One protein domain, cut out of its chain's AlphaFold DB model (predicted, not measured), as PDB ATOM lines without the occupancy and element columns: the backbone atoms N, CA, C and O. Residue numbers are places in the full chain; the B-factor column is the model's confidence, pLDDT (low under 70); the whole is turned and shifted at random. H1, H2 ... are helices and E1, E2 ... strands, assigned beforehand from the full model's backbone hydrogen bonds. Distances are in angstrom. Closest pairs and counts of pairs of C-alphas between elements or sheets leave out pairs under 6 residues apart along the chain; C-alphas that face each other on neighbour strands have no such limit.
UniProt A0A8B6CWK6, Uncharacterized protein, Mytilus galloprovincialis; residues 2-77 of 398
ATOM      1  N   ALA A   2      40.692  24.821  33.632       41.88
ATOM      2  CA  ALA A   2      41.728  23.777  33.735       41.88
ATOM      3  C   ALA A   2      41.210  22.320  33.600       41.88
ATOM      4  O   ALA A   2      41.866  21.491  32.971       41.88
ATOM      5  N   GLY A   3      39.998  22.016  34.085       39.06
ATOM      6  CA  GLY A   3      39.423  20.660  34.018       39.06
ATOM      7  C   GLY A   3      39.189  20.127  32.595       39.06
ATOM      8  O   GLY A   3      39.419  18.950  32.328       39.06
ATOM      9  N   LYS A   4      38.836  20.992  31.629       44.81
ATOM     10  CA  LYS A   4      38.620  20.579  30.226       44.81
ATOM     11  C   LYS A   4      39.923  20.174  29.517       44.81
ATOM     12  O   LYS A   4      39.885  19.330  28.622       44.81
ATOM     13  N   GLN A   5      41.070  20.734  29.918       43.38
ATOM     14  CA  GLN A   5      42.380  20.394  29.347       43.38
ATOM     15  C   GLN A   5      42.903  19.054  29.896       43.38
ATOM     16  O   GLN A   5      43.464  18.258  29.143       43.38
ATOM     17  N   ILE A   6      42.646  18.768  31.180       50.72
ATOM     18  CA  ILE A   6      42.976  17.486  31.826       50.72
ATOM     19  C   ILE A   6      42.154  16.356  31.191       50.72
ATOM     20  O   ILE A   6      42.721  15.365  30.739       50.72
ATOM     21  N   ILE A   7      40.841  16.552  31.025       53.41
ATOM     22  CA  ILE A   7      39.948  15.561  30.402       53.41
ATOM     23  C   ILE A   7      40.333  15.285  28.935       53.41
ATOM     24  O   ILE A   7      40.376  14.131  28.513       53.41
ATOM     25  N   ARG A   8      40.704  16.310  28.150       50.56
ATOM     26  CA  ARG A   8      41.170  16.120  26.758       50.56
ATOM     27  C   ARG A   8      42.478  15.328  26.651       50.56
ATOM     28  O   ARG A   8      42.651  14.591  25.680       50.56
ATOM     29  N   ASN A   9      43.378  15.452  27.627       49.38
ATOM     30  CA  ASN A   9      44.629  14.690  27.666       49.38
ATOM     31  C   ASN A   9      44.427  13.249  28.160       49.38
ATOM     32  O   ASN A   9      45.105  12.346  27.671       49.38
ATOM     33  N   VAL A  10      43.453  13.029  29.046       55.97
ATOM     34  CA  VAL A  10      42.999  11.700  29.485       55.97
ATOM     35  C   VAL A  10      42.375  10.935  28.304       55.97
ATOM     36  O   VAL A  10      42.808   9.830  27.980       55.97
ATOM     37  N   ILE A  11      41.482  11.575  27.540       55.16
ATOM     38  CA  ILE A  11      40.770  10.960  26.403       55.16
ATOM     39  C   ILE A  11      41.700  10.556  25.243       55.16
ATOM     40  O   ILE A  11      41.445   9.553  24.575       55.16
ATOM     41  N   LYS A  12      42.790  11.293  24.987       51.88
ATOM     42  CA  LYS A  12      43.637  11.065  23.800       51.88
ATOM     43  C   LYS A  12      44.608   9.882  23.905       51.88
ATOM     44  O   LYS A  12      45.235   9.563  22.895       51.88
ATOM     45  N   ARG A  13      44.781   9.231  25.065       59.94
ATOM     46  CA  ARG A  13      45.806   8.171  25.230       59.94
ATOM     47  C   ARG A  13      45.470   7.101  26.272       59.94
ATOM     48  O   ARG A  13      46.371   6.667  26.991       59.94
ATOM     49  N   HIS A  14      44.231   6.626  26.356       77.69
ATOM     50  CA  HIS A  14      43.975   5.433  27.166       77.69
ATOM     51  C   HIS A  14      44.651   4.221  26.521       77.69
ATOM     52  O   HIS A  14      44.170   3.640  25.549       77.69
ATOM     53  N   LYS A  15      45.838   3.893  27.030       92.62
ATOM     54  CA  LYS A  15      46.545   2.658  26.722       92.62
ATOM     55  C   LYS A  15      45.876   1.524  27.484       92.62
ATOM     56  O   LYS A  15      45.303   1.736  28.550       92.62
ATOM     57  N   CYS A  16      45.971   0.321  26.942       95.50
ATOM     58  CA  CYS A  16      45.640  -0.878  27.685       95.50
ATOM     59  C   CYS A  16      46.593  -0.990  28.884       95.50
ATOM     60  O   CYS A  16      47.799  -1.133  28.670       95.50
ATOM     61  N   GLN A  17      46.074  -0.898  30.113       94.56
ATOM     62  CA  GLN A  17      46.900  -0.855  31.325       94.56
ATOM     63  C   GLN A  17      47.731  -2.141  31.493       94.56
ATOM     64  O   GLN A  17      48.954  -2.021  31.554       94.56
ATOM     65  N   PRO A  18      47.156  -3.361  31.377       96.25
ATOM     66  CA  PRO A  18      47.952  -4.592  31.431       96.25
ATOM     67  C   PRO A  18      49.068  -4.666  30.377       96.25
ATOM     68  O   PRO A  18      50.146  -5.203  30.624       96.25
ATOM     69  N   CYS A  19      48.837  -4.125  29.174       96.69
ATOM     70  CA  CYS A  19      49.876  -4.057  28.144       96.69
ATOM     71  C   CYS A  19      50.953  -3.020  28.483       96.69
ATOM     72  O   CYS A  19      52.132  -3.275  28.242       96.69
ATOM     73  N   ALA A  20      50.560  -1.869  29.032       93.56
ATOM     74  CA  ALA A  20      51.482  -0.815  29.437       93.56
ATOM     75  C   ALA A  20      52.433  -1.291  30.543       93.56
ATOM     76  O   ALA A  20      53.629  -1.007  30.458       93.56
ATOM     77  N   ASP A  21      51.935  -2.083  31.495       90.94
ATOM     78  CA  ASP A  21      52.737  -2.694  32.562       90.94
ATOM     79  C   ASP A  21      53.792  -3.665  31.991       90.94
ATOM     80  O   ASP A  21      54.915  -3.749  32.481       90.94
ATOM     81  N   GLN A  22      53.491  -4.310  30.856       94.94
ATOM     82  CA  GLN A  22      54.437  -5.118  30.070       94.94
ATOM     83  C   GLN A  22      55.276  -4.297  29.070       94.94
ATOM     84  O   GLN A  22      55.819  -4.846  28.110       94.94
ATOM     85  N   LYS A  23      55.357  -2.971  29.240       94.62
ATOM     86  CA  LYS A  23      56.060  -2.030  28.347       94.62
ATOM     87  C   LYS A  23      55.539  -2.003  26.896       94.62
ATOM     88  O   LYS A  23      56.198  -1.446  26.016       94.62
ATOM     89  N   LYS A  24      54.339  -2.528  26.619       94.69
ATOM     90  CA  LYS A  24      53.687  -2.485  25.296       94.69
ATOM     91  C   LYS A  24      52.769  -1.265  25.184       94.69
ATOM     92  O   LYS A  24      51.986  -0.960  26.080       94.69
ATOM     93  N   LYS A  25      52.818  -0.558  24.052       94.06
ATOM     94  CA  LYS A  25      51.993   0.642  23.797       94.06
ATOM     95  C   LYS A  25      50.778   0.298  22.930       94.06
ATOM     96  O   LYS A  25      50.731   0.666  21.763       94.06
ATOM     97  N   ILE A  26      49.805  -0.407  23.505       95.62
ATOM     98  CA  ILE A  26      48.559  -0.784  22.814       95.62
ATOM     99  C   ILE A  26      47.423   0.139  23.268       95.62
ATOM    100  O   ILE A  26      47.311   0.436  24.457       95.62
ATOM    101  N   VAL A  27      46.591   0.603  22.334       95.06
ATOM    102  CA  VAL A  27      45.418   1.448  22.620       95.06
ATOM    103  C   VAL A  27      44.307   0.600  23.246       95.06
ATOM    104  O   VAL A  27      44.049  -0.522  22.806       95.06
ATOM    105  N   ALA A  28      43.661   1.113  24.291       96.38
ATOM    106  CA  ALA A  28      42.489   0.474  24.872       96.38
ATOM    107  C   ALA A  28      41.286   0.614  23.926       96.38
ATOM    108  O   ALA A  28      41.048   1.676  23.354       96.38
ATOM    109  N   THR A  29      40.514  -0.456  23.782       96.81
ATOM    110  CA  THR A  29      39.248  -0.488  23.032       96.81
ATOM    111  C   THR A  29      38.039  -0.583  23.958       96.81
ATOM    112  O   THR A  29      36.927  -0.232  23.562       96.81
ATOM    113  N   ALA A  30      38.258  -0.998  25.204       96.69
ATOM    114  CA  ALA A  30      37.243  -1.120  26.236       96.69
ATOM    115  C   ALA A  30      37.735  -0.581  27.592       96.69
ATOM    116  O   ALA A  30      38.936  -0.380  27.791       96.69
ATOM    117  N   TRP A  31      36.806  -0.348  28.513       95.69
ATOM    118  CA  TRP A  31      37.040   0.142  29.867       95.69
ATOM    119  C   TRP A  31      36.238  -0.692  30.863       95.69
ATOM    120  O   TRP A  31      35.013  -0.756  30.764       95.69
ATOM    121  N   CYS A  32      36.916  -1.304  31.831       95.56
ATOM    122  CA  CYS A  32      36.259  -2.003  32.932       95.56
ATOM    123  C   CYS A  32      35.897  -1.002  34.038       95.56
ATOM    124  O   CYS A  32      36.773  -0.292  34.538       95.56
ATOM    125  N   THR A  33      34.621  -0.926  34.424       88.25
ATOM    126  CA  THR A  33      34.149   0.085  35.387       88.25
ATOM    127  C   THR A  33      34.518  -0.216  36.840       88.25
ATOM    128  O   THR A  33      34.643   0.711  37.640       88.25
ATOM    129  N   GLU A  34      34.743  -1.484  37.155       90.81
ATOM    130  CA  GLU A  34      35.078  -2.016  38.471       90.81
ATOM    131  C   GLU A  34      36.587  -1.961  38.700       90.81
ATOM    132  O   GLU A  34      37.036  -1.394  39.690       90.81
ATOM    133  N   CYS A  35      37.381  -2.473  37.751       91.38
ATOM    134  CA  CYS A  35      38.843  -2.413  37.821       91.38
ATOM    135  C   CYS A  35      39.413  -1.034  37.477       91.38
ATOM    136  O   CYS A  35      40.574  -0.777  37.773       91.38
ATOM    137  N   GLN A  36      38.635  -0.173  36.815       90.06
ATOM    138  CA  GLN A  36      39.076   1.144  36.337       90.06
ATOM    139  C   GLN A  36      40.318   1.086  35.442       90.06
ATOM    140  O   GLN A  36      41.219   1.921  35.520       90.06
ATOM    141  N   VAL A  37      40.356   0.085  34.563       93.75
ATOM    142  CA  VAL A  37      41.453  -0.113  33.618       93.75
ATOM    143  C   VAL A  37      40.948  -0.076  32.184       93.75
ATOM    144  O   VAL A  37      39.897  -0.626  31.846       93.75
ATOM    145  N   GLY A  38      41.746   0.551  31.319       95.06
ATOM    146  CA  GLY A  38      41.595   0.429  29.876       95.06
ATOM    147  C   GLY A  38      42.110  -0.930  29.410       95.06
ATOM    148  O   GLY A  38      43.201  -1.347  29.802       95.06
ATOM    149  N   LEU A  39      41.352  -1.603  28.549       96.88
ATOM    150  CA  LEU A  39      41.653  -2.929  28.013       96.88
ATOM    151  C   LEU A  39      41.671  -2.882  26.481       96.88
ATOM    152  O   LEU A  39      40.766  -2.334  25.853       96.88
ATOM    153  N   CYS A  40      42.698  -3.458  25.851       97.69
ATOM    154  CA  CYS A  40      42.649  -3.786  24.422       97.69
ATOM    155  C   CYS A  40      41.787  -5.038  24.198       97.69
ATOM    156  O   CYS A  40      41.429  -5.726  25.154       97.69
ATOM    157  N   SER A  41      41.500  -5.376  22.943       97.50
ATOM    158  CA  SER A  41      40.676  -6.540  22.587       97.50
ATOM    159  C   SER A  41      41.165  -7.856  23.211       97.50
ATOM    160  O   SER A  41      40.353  -8.639  23.696       97.50
ATOM    161  N   ASN A  42      42.481  -8.087  23.263       98.00
ATOM    162  CA  ASN A  42      43.048  -9.304  23.855       98.00
ATOM    163  C   ASN A  42      42.961  -9.307  25.386       98.00
ATOM    164  O   ASN A  42      42.570 -10.312  25.975       98.00
ATOM    165  N   CYS A  43      43.290  -8.188  26.036       98.00
ATOM    166  CA  CYS A  43      43.195  -8.090  27.492       98.00
ATOM    167  C   CYS A  43      41.745  -8.131  27.976       98.00
ATOM    168  O   CYS A  43      41.511  -8.662  29.049       98.00
ATOM    169  N   HIS A  44      40.787  -7.644  27.184       97.69
ATOM    170  CA  HIS A  44      39.357  -7.788  27.458       97.69
ATOM    171  C   HIS A  44      38.934  -9.261  27.468       97.69
ATOM    172  O   HIS A  44      38.425  -9.732  28.473       97.69
ATOM    173  N   LYS A  45      39.267 -10.030  26.421       97.38
ATOM    174  CA  LYS A  45      38.974 -11.477  26.386       97.38
ATOM    175  C   LYS A  45      39.578 -12.226  27.572       97.38
ATOM    176  O   LYS A  45      38.933 -13.086  28.160       97.38
ATOM    177  N   HIS A  46      40.827 -11.908  27.911       97.62
ATOM    178  CA  HIS A  46      41.478 -12.528  29.058       97.62
ATOM    179  C   HIS A  46      40.786 -12.140  30.369       97.62
ATOM    180  O   HIS A  46      40.479 -13.010  31.177       97.62
ATOM    181  N   HIS A  47      40.478 -10.859  30.545       96.31
ATOM    182  CA  HIS A  47      39.743 -10.344  31.693       96.31
ATOM    183  C   HIS A  47      38.370 -11.021  31.851       96.31
ATOM    184  O   HIS A  47      38.014 -11.426  32.953       96.31
ATOM    185  N   ASP A  48      37.646 -11.266  30.766       94.75
ATOM    186  CA  ASP A  48      36.347 -11.946  30.822       94.75
ATOM    187  C   ASP A  48      36.474 -13.451  31.103       94.75
ATOM    188  O   ASP A  48      35.558 -14.076  31.631       94.75
ATOM    189  N   SER A  49      37.623 -14.055  30.784       96.00
ATOM    190  CA  SER A  49      37.882 -15.479  31.043       96.00
ATOM    191  C   SER A  49      38.232 -15.782  32.505       96.00
ATOM    192  O   SER A  49      38.074 -16.917  32.963       96.00
ATOM    193  N   LEU A  50      38.703 -14.787  33.262       94.12
ATOM    194  CA  LEU A  50      39.119 -14.977  34.649       94.12
ATOM    195  C   LEU A  50      37.901 -15.025  35.578       94.12
ATOM    196  O   LEU A  50      37.056 -14.134  35.582       94.12
ATOM    197  N   LYS A  51      37.846 -16.033  36.458       90.75
ATOM    198  CA  LYS A  51      36.726 -16.248  37.398       90.75
ATOM    199  C   LYS A  51      36.393 -15.020  38.259       90.75
ATOM    200  O   LYS A  51      35.228 -14.827  38.594       90.75
ATOM    201  N   LEU A  52      37.407 -14.229  38.613       90.62
ATOM    202  CA  LEU A  52      37.272 -13.038  39.453       90.62
ATOM    203  C   LEU A  52      36.693 -11.838  38.700       90.62
ATOM    204  O   LEU A  52      35.978 -11.050  39.302       90.62
ATOM    205  N   THR A  53      36.979 -11.705  37.406       92.75
ATOM    206  CA  THR A  53      36.673 -10.489  36.639       92.75
ATOM    207  C   THR A  53      35.645 -10.707  35.531       92.75
ATOM    208  O   THR A  53      35.178  -9.739  34.942       92.75
ATOM    209  N   ARG A  54      35.211 -11.952  35.295       94.31
ATOM    210  CA  ARG A  54      34.197 -12.313  34.285       94.31
ATOM    211  C   ARG A  54      32.827 -11.648  34.450       94.31
ATOM    212  O   ARG A  54      31.994 -11.759  33.564       94.31
ATOM    213  N   TYR A  55      32.574 -11.037  35.605       86.88
ATOM    214  CA  TYR A  55      31.322 -10.339  35.922       86.88
ATOM    215  C   TYR A  55      31.482  -8.827  36.000       86.88
ATOM    216  O   TYR A  55      30.547  -8.128  36.368       86.88
ATOM    217  N   HIS A  56      32.675  -8.314  35.729       92.94
ATOM    218  CA  HIS A  56      32.867  -6.881  35.692       92.94
ATOM    219  C   HIS A  56      32.196  -6.306  34.448       92.94
ATOM    220  O   HIS A  56      32.292  -6.855  33.350       92.94
ATOM    221  N   HIS A  57      31.564  -5.157  34.608       92.69
ATOM    222  CA  HIS A  57      30.971  -4.415  33.526       92.69
ATOM    223  C   HIS A  57      32.049  -3.691  32.708       92.69
ATOM    224  O   HIS A  57      32.707  -2.733  33.140       92.69
ATOM    225  N   VAL A  58      32.226  -4.163  31.477       95.31
ATOM    226  CA  VAL A  58      33.164  -3.598  30.509       95.31
ATOM    227  C   VAL A  58      32.392  -2.843  29.431       95.31
ATOM    228  O   VAL A  58      31.583  -3.409  28.703       95.31
ATOM    229  N   ILE A  59      32.661  -1.546  29.296       94.00
ATOM    230  CA  ILE A  59      32.053  -0.689  28.271       94.00
ATOM    231  C   ILE A  59      33.061  -0.353  27.177       94.00
ATOM    232  O   ILE A  59      34.268  -0.312  27.410       94.00
ATOM    233  N   SER A  60      32.585  -0.066  25.963       95.88
ATOM    234  CA  SER A  60      33.479   0.414  24.902       95.88
ATOM    235  C   SER A  60      34.138   1.739  25.301       95.88
ATOM    236  O   SER A  60      33.532   2.571  25.984       95.88
ATOM    237  N   MET A  61      35.357   1.991  24.817       92.75
ATOM    238  CA  MET A  61      36.023   3.280  25.055       92.75
ATOM    239  C   MET A  61      35.200   4.469  24.544       92.75
ATOM    240  O   MET A  61      35.255   5.544  25.133       92.75
ATOM    241  N   ARG A  62      34.388   4.276  23.495       90.38
ATOM    242  CA  ARG A  62      33.466   5.302  22.988       90.38
ATOM    243  C   ARG A  62      32.356   5.618  23.995       90.38
ATOM    244  O   ARG A  62      32.090   6.788  24.252       90.38
ATOM    245  N   ALA A  63      31.741   4.597  24.594       87.44
ATOM    246  CA  ALA A  63      30.721   4.777  25.631       87.44
ATOM    247  C   ALA A  63      31.310   5.411  26.902       87.44
ATOM    248  O   ALA A  63      30.703   6.302  27.493       87.44
ATOM    249  N   PHE A  64      32.524   5.011  27.285       90.38
ATOM    250  CA  PHE A  64      33.262   5.627  28.387       90.38
ATOM    251  C   PHE A  64      33.528   7.120  28.138       90.38
ATOM    252  O   PHE A  64      33.232   7.954  28.992       90.38
ATOM    253  N   GLN A  65      34.006   7.480  26.943       87.69
ATOM    254  CA  GLN A  65      34.223   8.877  26.547       87.69
ATOM    255  C   GLN A  65      32.925   9.695  26.567       87.69
ATOM    256  O   GLN A  65      32.937  10.842  27.019       87.69
ATOM    257  N   ALA A  66      31.806   9.113  26.125       84.00
ATOM    258  CA  ALA A  66      30.498   9.757  26.204       84.00
ATOM    259  C   ALA A  66      30.111  10.048  27.664       84.00
ATOM    260  O   ALA A  66      29.801  11.192  27.983       84.00
ATOM    261  N   LYS A  67      30.251   9.062  28.561       85.06
ATOM    262  CA  LYS A  67      29.959   9.204  30.000       85.06
ATOM    263  C   LYS A  67      30.871  10.202  30.731       85.06
ATOM    264  O   LYS A  67      30.453  10.831  31.700       85.06
ATOM    265  N   ILE A  68      32.118  10.366  30.288       82.88
ATOM    266  CA  ILE A  68      32.997  11.439  30.783       82.88
ATOM    267  C   ILE A  68      32.509  12.800  30.284       82.88
ATOM    268  O   ILE A  68      32.464  13.759  31.049       82.88
ATOM    269  N   THR A  69      32.144  12.890  29.006       78.56
ATOM    270  CA  THR A  69      31.703  14.149  28.392       78.56
ATOM    271  C   THR A  69      30.401  14.652  29.017       78.56
ATOM    272  O   THR A  69      30.236  15.861  29.168       78.56
ATOM    273  N   THR A  70      29.517  13.744  29.440       77.94
ATOM    274  CA  THR A  70      28.274  14.058  30.167       77.94
ATOM    275  C   THR A  70      28.474  14.302  31.668       77.94
ATOM    276  O   THR A  70      27.512  14.626  32.353       77.94
ATOM    277  N   GLY A  71      29.694  14.160  32.203       75.62
ATOM    278  CA  GLY A  71      30.004  14.397  33.621       75.62
ATOM    279  C   GLY A  71      29.595  13.274  34.588       75.62
ATOM    280  O   GLY A  71      29.873  13.369  35.781       75.62
ATOM    281  N   GLN A  72      29.004  12.185  34.092       70.81
ATOM    282  CA  GLN A  72      28.493  11.077  34.915       70.81
ATOM    283  C   GLN A  72      29.604  10.245  35.584       70.81
ATOM    284  O   GLN A  72      29.379   9.611  36.611       70.81
ATOM    285  N   LEU A  73      30.816  10.217  35.015       66.56
ATOM    286  CA  LEU A  73      31.942   9.422  35.541       66.56
ATOM    287  C   LEU A  73      32.943  10.215  36.389       66.56
ATOM    288  O   LEU A  73      33.624   9.629  37.233       66.56
ATOM    289  N   THR A  74      33.046  11.531  36.192       67.31
ATOM    290  CA  THR A  74      34.085  12.367  36.816       67.31
ATOM    291  C   THR A  74      33.967  12.413  38.339       67.31
ATOM    292  O   THR A  74      34.967  12.231  39.028       67.31
ATOM    293  N   GLN A  75      32.749  12.508  38.881       61.97
ATOM    294  CA  GLN A  75      32.527  12.550  40.333       61.97
ATOM    295  C   GLN A  75      32.880  11.224  41.034       61.97
ATOM    296  O   GLN A  75      33.383  11.218  42.160       61.97
ATOM    297  N   LYS A  76      32.655  10.079  40.370       64.56
ATOM    298  CA  LYS A  76      32.944   8.748  40.930       64.56
ATOM    299  C   LYS A  76      34.447   8.437  40.932       64.56
ATOM    300  O   LYS A  76      34.935   7.818  41.877       64.56
ATOM    301  N   MET A  77      35.180   8.882  39.907       68.88
ATOM    302  CA  MET A  77      36.636   8.701  39.814       68.88
ATOM    303  C   MET A  77      37.396   9.572  40.824       68.88
ATOM    304  O   MET A  77      38.313   9.078  41.480       68.88
TER     305      MET A  77
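AT A GLANCE: This is residues 2 to 77 of the 398 residues of an uncharacterized protein of Mytilus galloprovincialis (UniProt A0A8B6CWK6). What is the main picture? A small sheet of three short strands lies between two helices: H3 packs over one face, and H4 stands up from the opposite face. H2 grazes the sheet beside the edge strand E2, while H1 and H5 lie farthest from the mean of the C-alphas. What makes up the whole? The printed part has 76 residues, with five named helices and three named strands in the order H1 H2 E1 E2 H3 E3 H4 H5; the class is mostly helix. The antiparallel sheet runs E2 E1 E3, and the whole is compact, with a radius of gyration of the C-alphas of 12.6 A and spans of 38 by 27 by 17 A.

IN THESE COORDINATES: Where are the strands? E1 is residues 30 to 32, with C-alpha 30 at (37.243, -1.120, 26.236); E2 is residues 37 to 39 and E3 is residues 58 to 60. Where are the helices? H3 is residues 41 to 49, 12.6 A long, and H4 is residues 61 to 69, 12.2 A long. H1 is residues 2 to 11, 14.8 A long, beginning at C-alpha 2 at (41.728, 23.777, 33.735). H2 is residues 17 to 21, and H5 is residues 74 to 77, ending at C-alpha 77 at (36.636, 8.701, 39.814).

HOW THE PARTS SIT: How do the strands pair? E1 and E2 form a hairpin, antiparallel at 145 degrees, with N 39 and O 30 2.8 A apart; E1 and E3 are antiparallel at 151 degrees, with N 31 and O 59 2.8 A apart. E2, H3 and E3 form a split strand-helix-strand unit, two strands running the same way with E1 between them, and its crossover is right-handed. What is on the sheet? H3 has a height over the sheet of 8.9 A and is over E1, only just, with 4 of its C-alphas on E1 and 2 on E3; its closest C-alphas to E1 are those of His 44 and Ala 30, 7.1 A. On the opposite face H4 is over E3 and stands up from the sheet at 73 degrees, and H2 only grazes the sheet, its closest C-alphas to E2 being those of Gln 17 and Gly 38, 5.6 A. How do the other helices stand? H1 is close to H4 but not clearly touching, the closest C-alphas being those of Ile 11 and Gln 65, 6.9 A; H5 is close to H4 but not clearly touching, with those of Thr 74 and Ile 68 at 6.2 A. In H1, H2, H3 and H4 every O i to N i+4 pair is within hydrogen-bond range; H5 is too short for such a pair.

THE WHOLE: How far does it reach? The two C-alphas farthest apart are those of Ala 2 and Lys 51, 40.5 A. Is it unbroken? The printed part has no cut, and no link is long. Where is confidence low? Residues 2 to 13 and 73 to 77 are under 70, and the mean pLDDT of the printed part is 83.6.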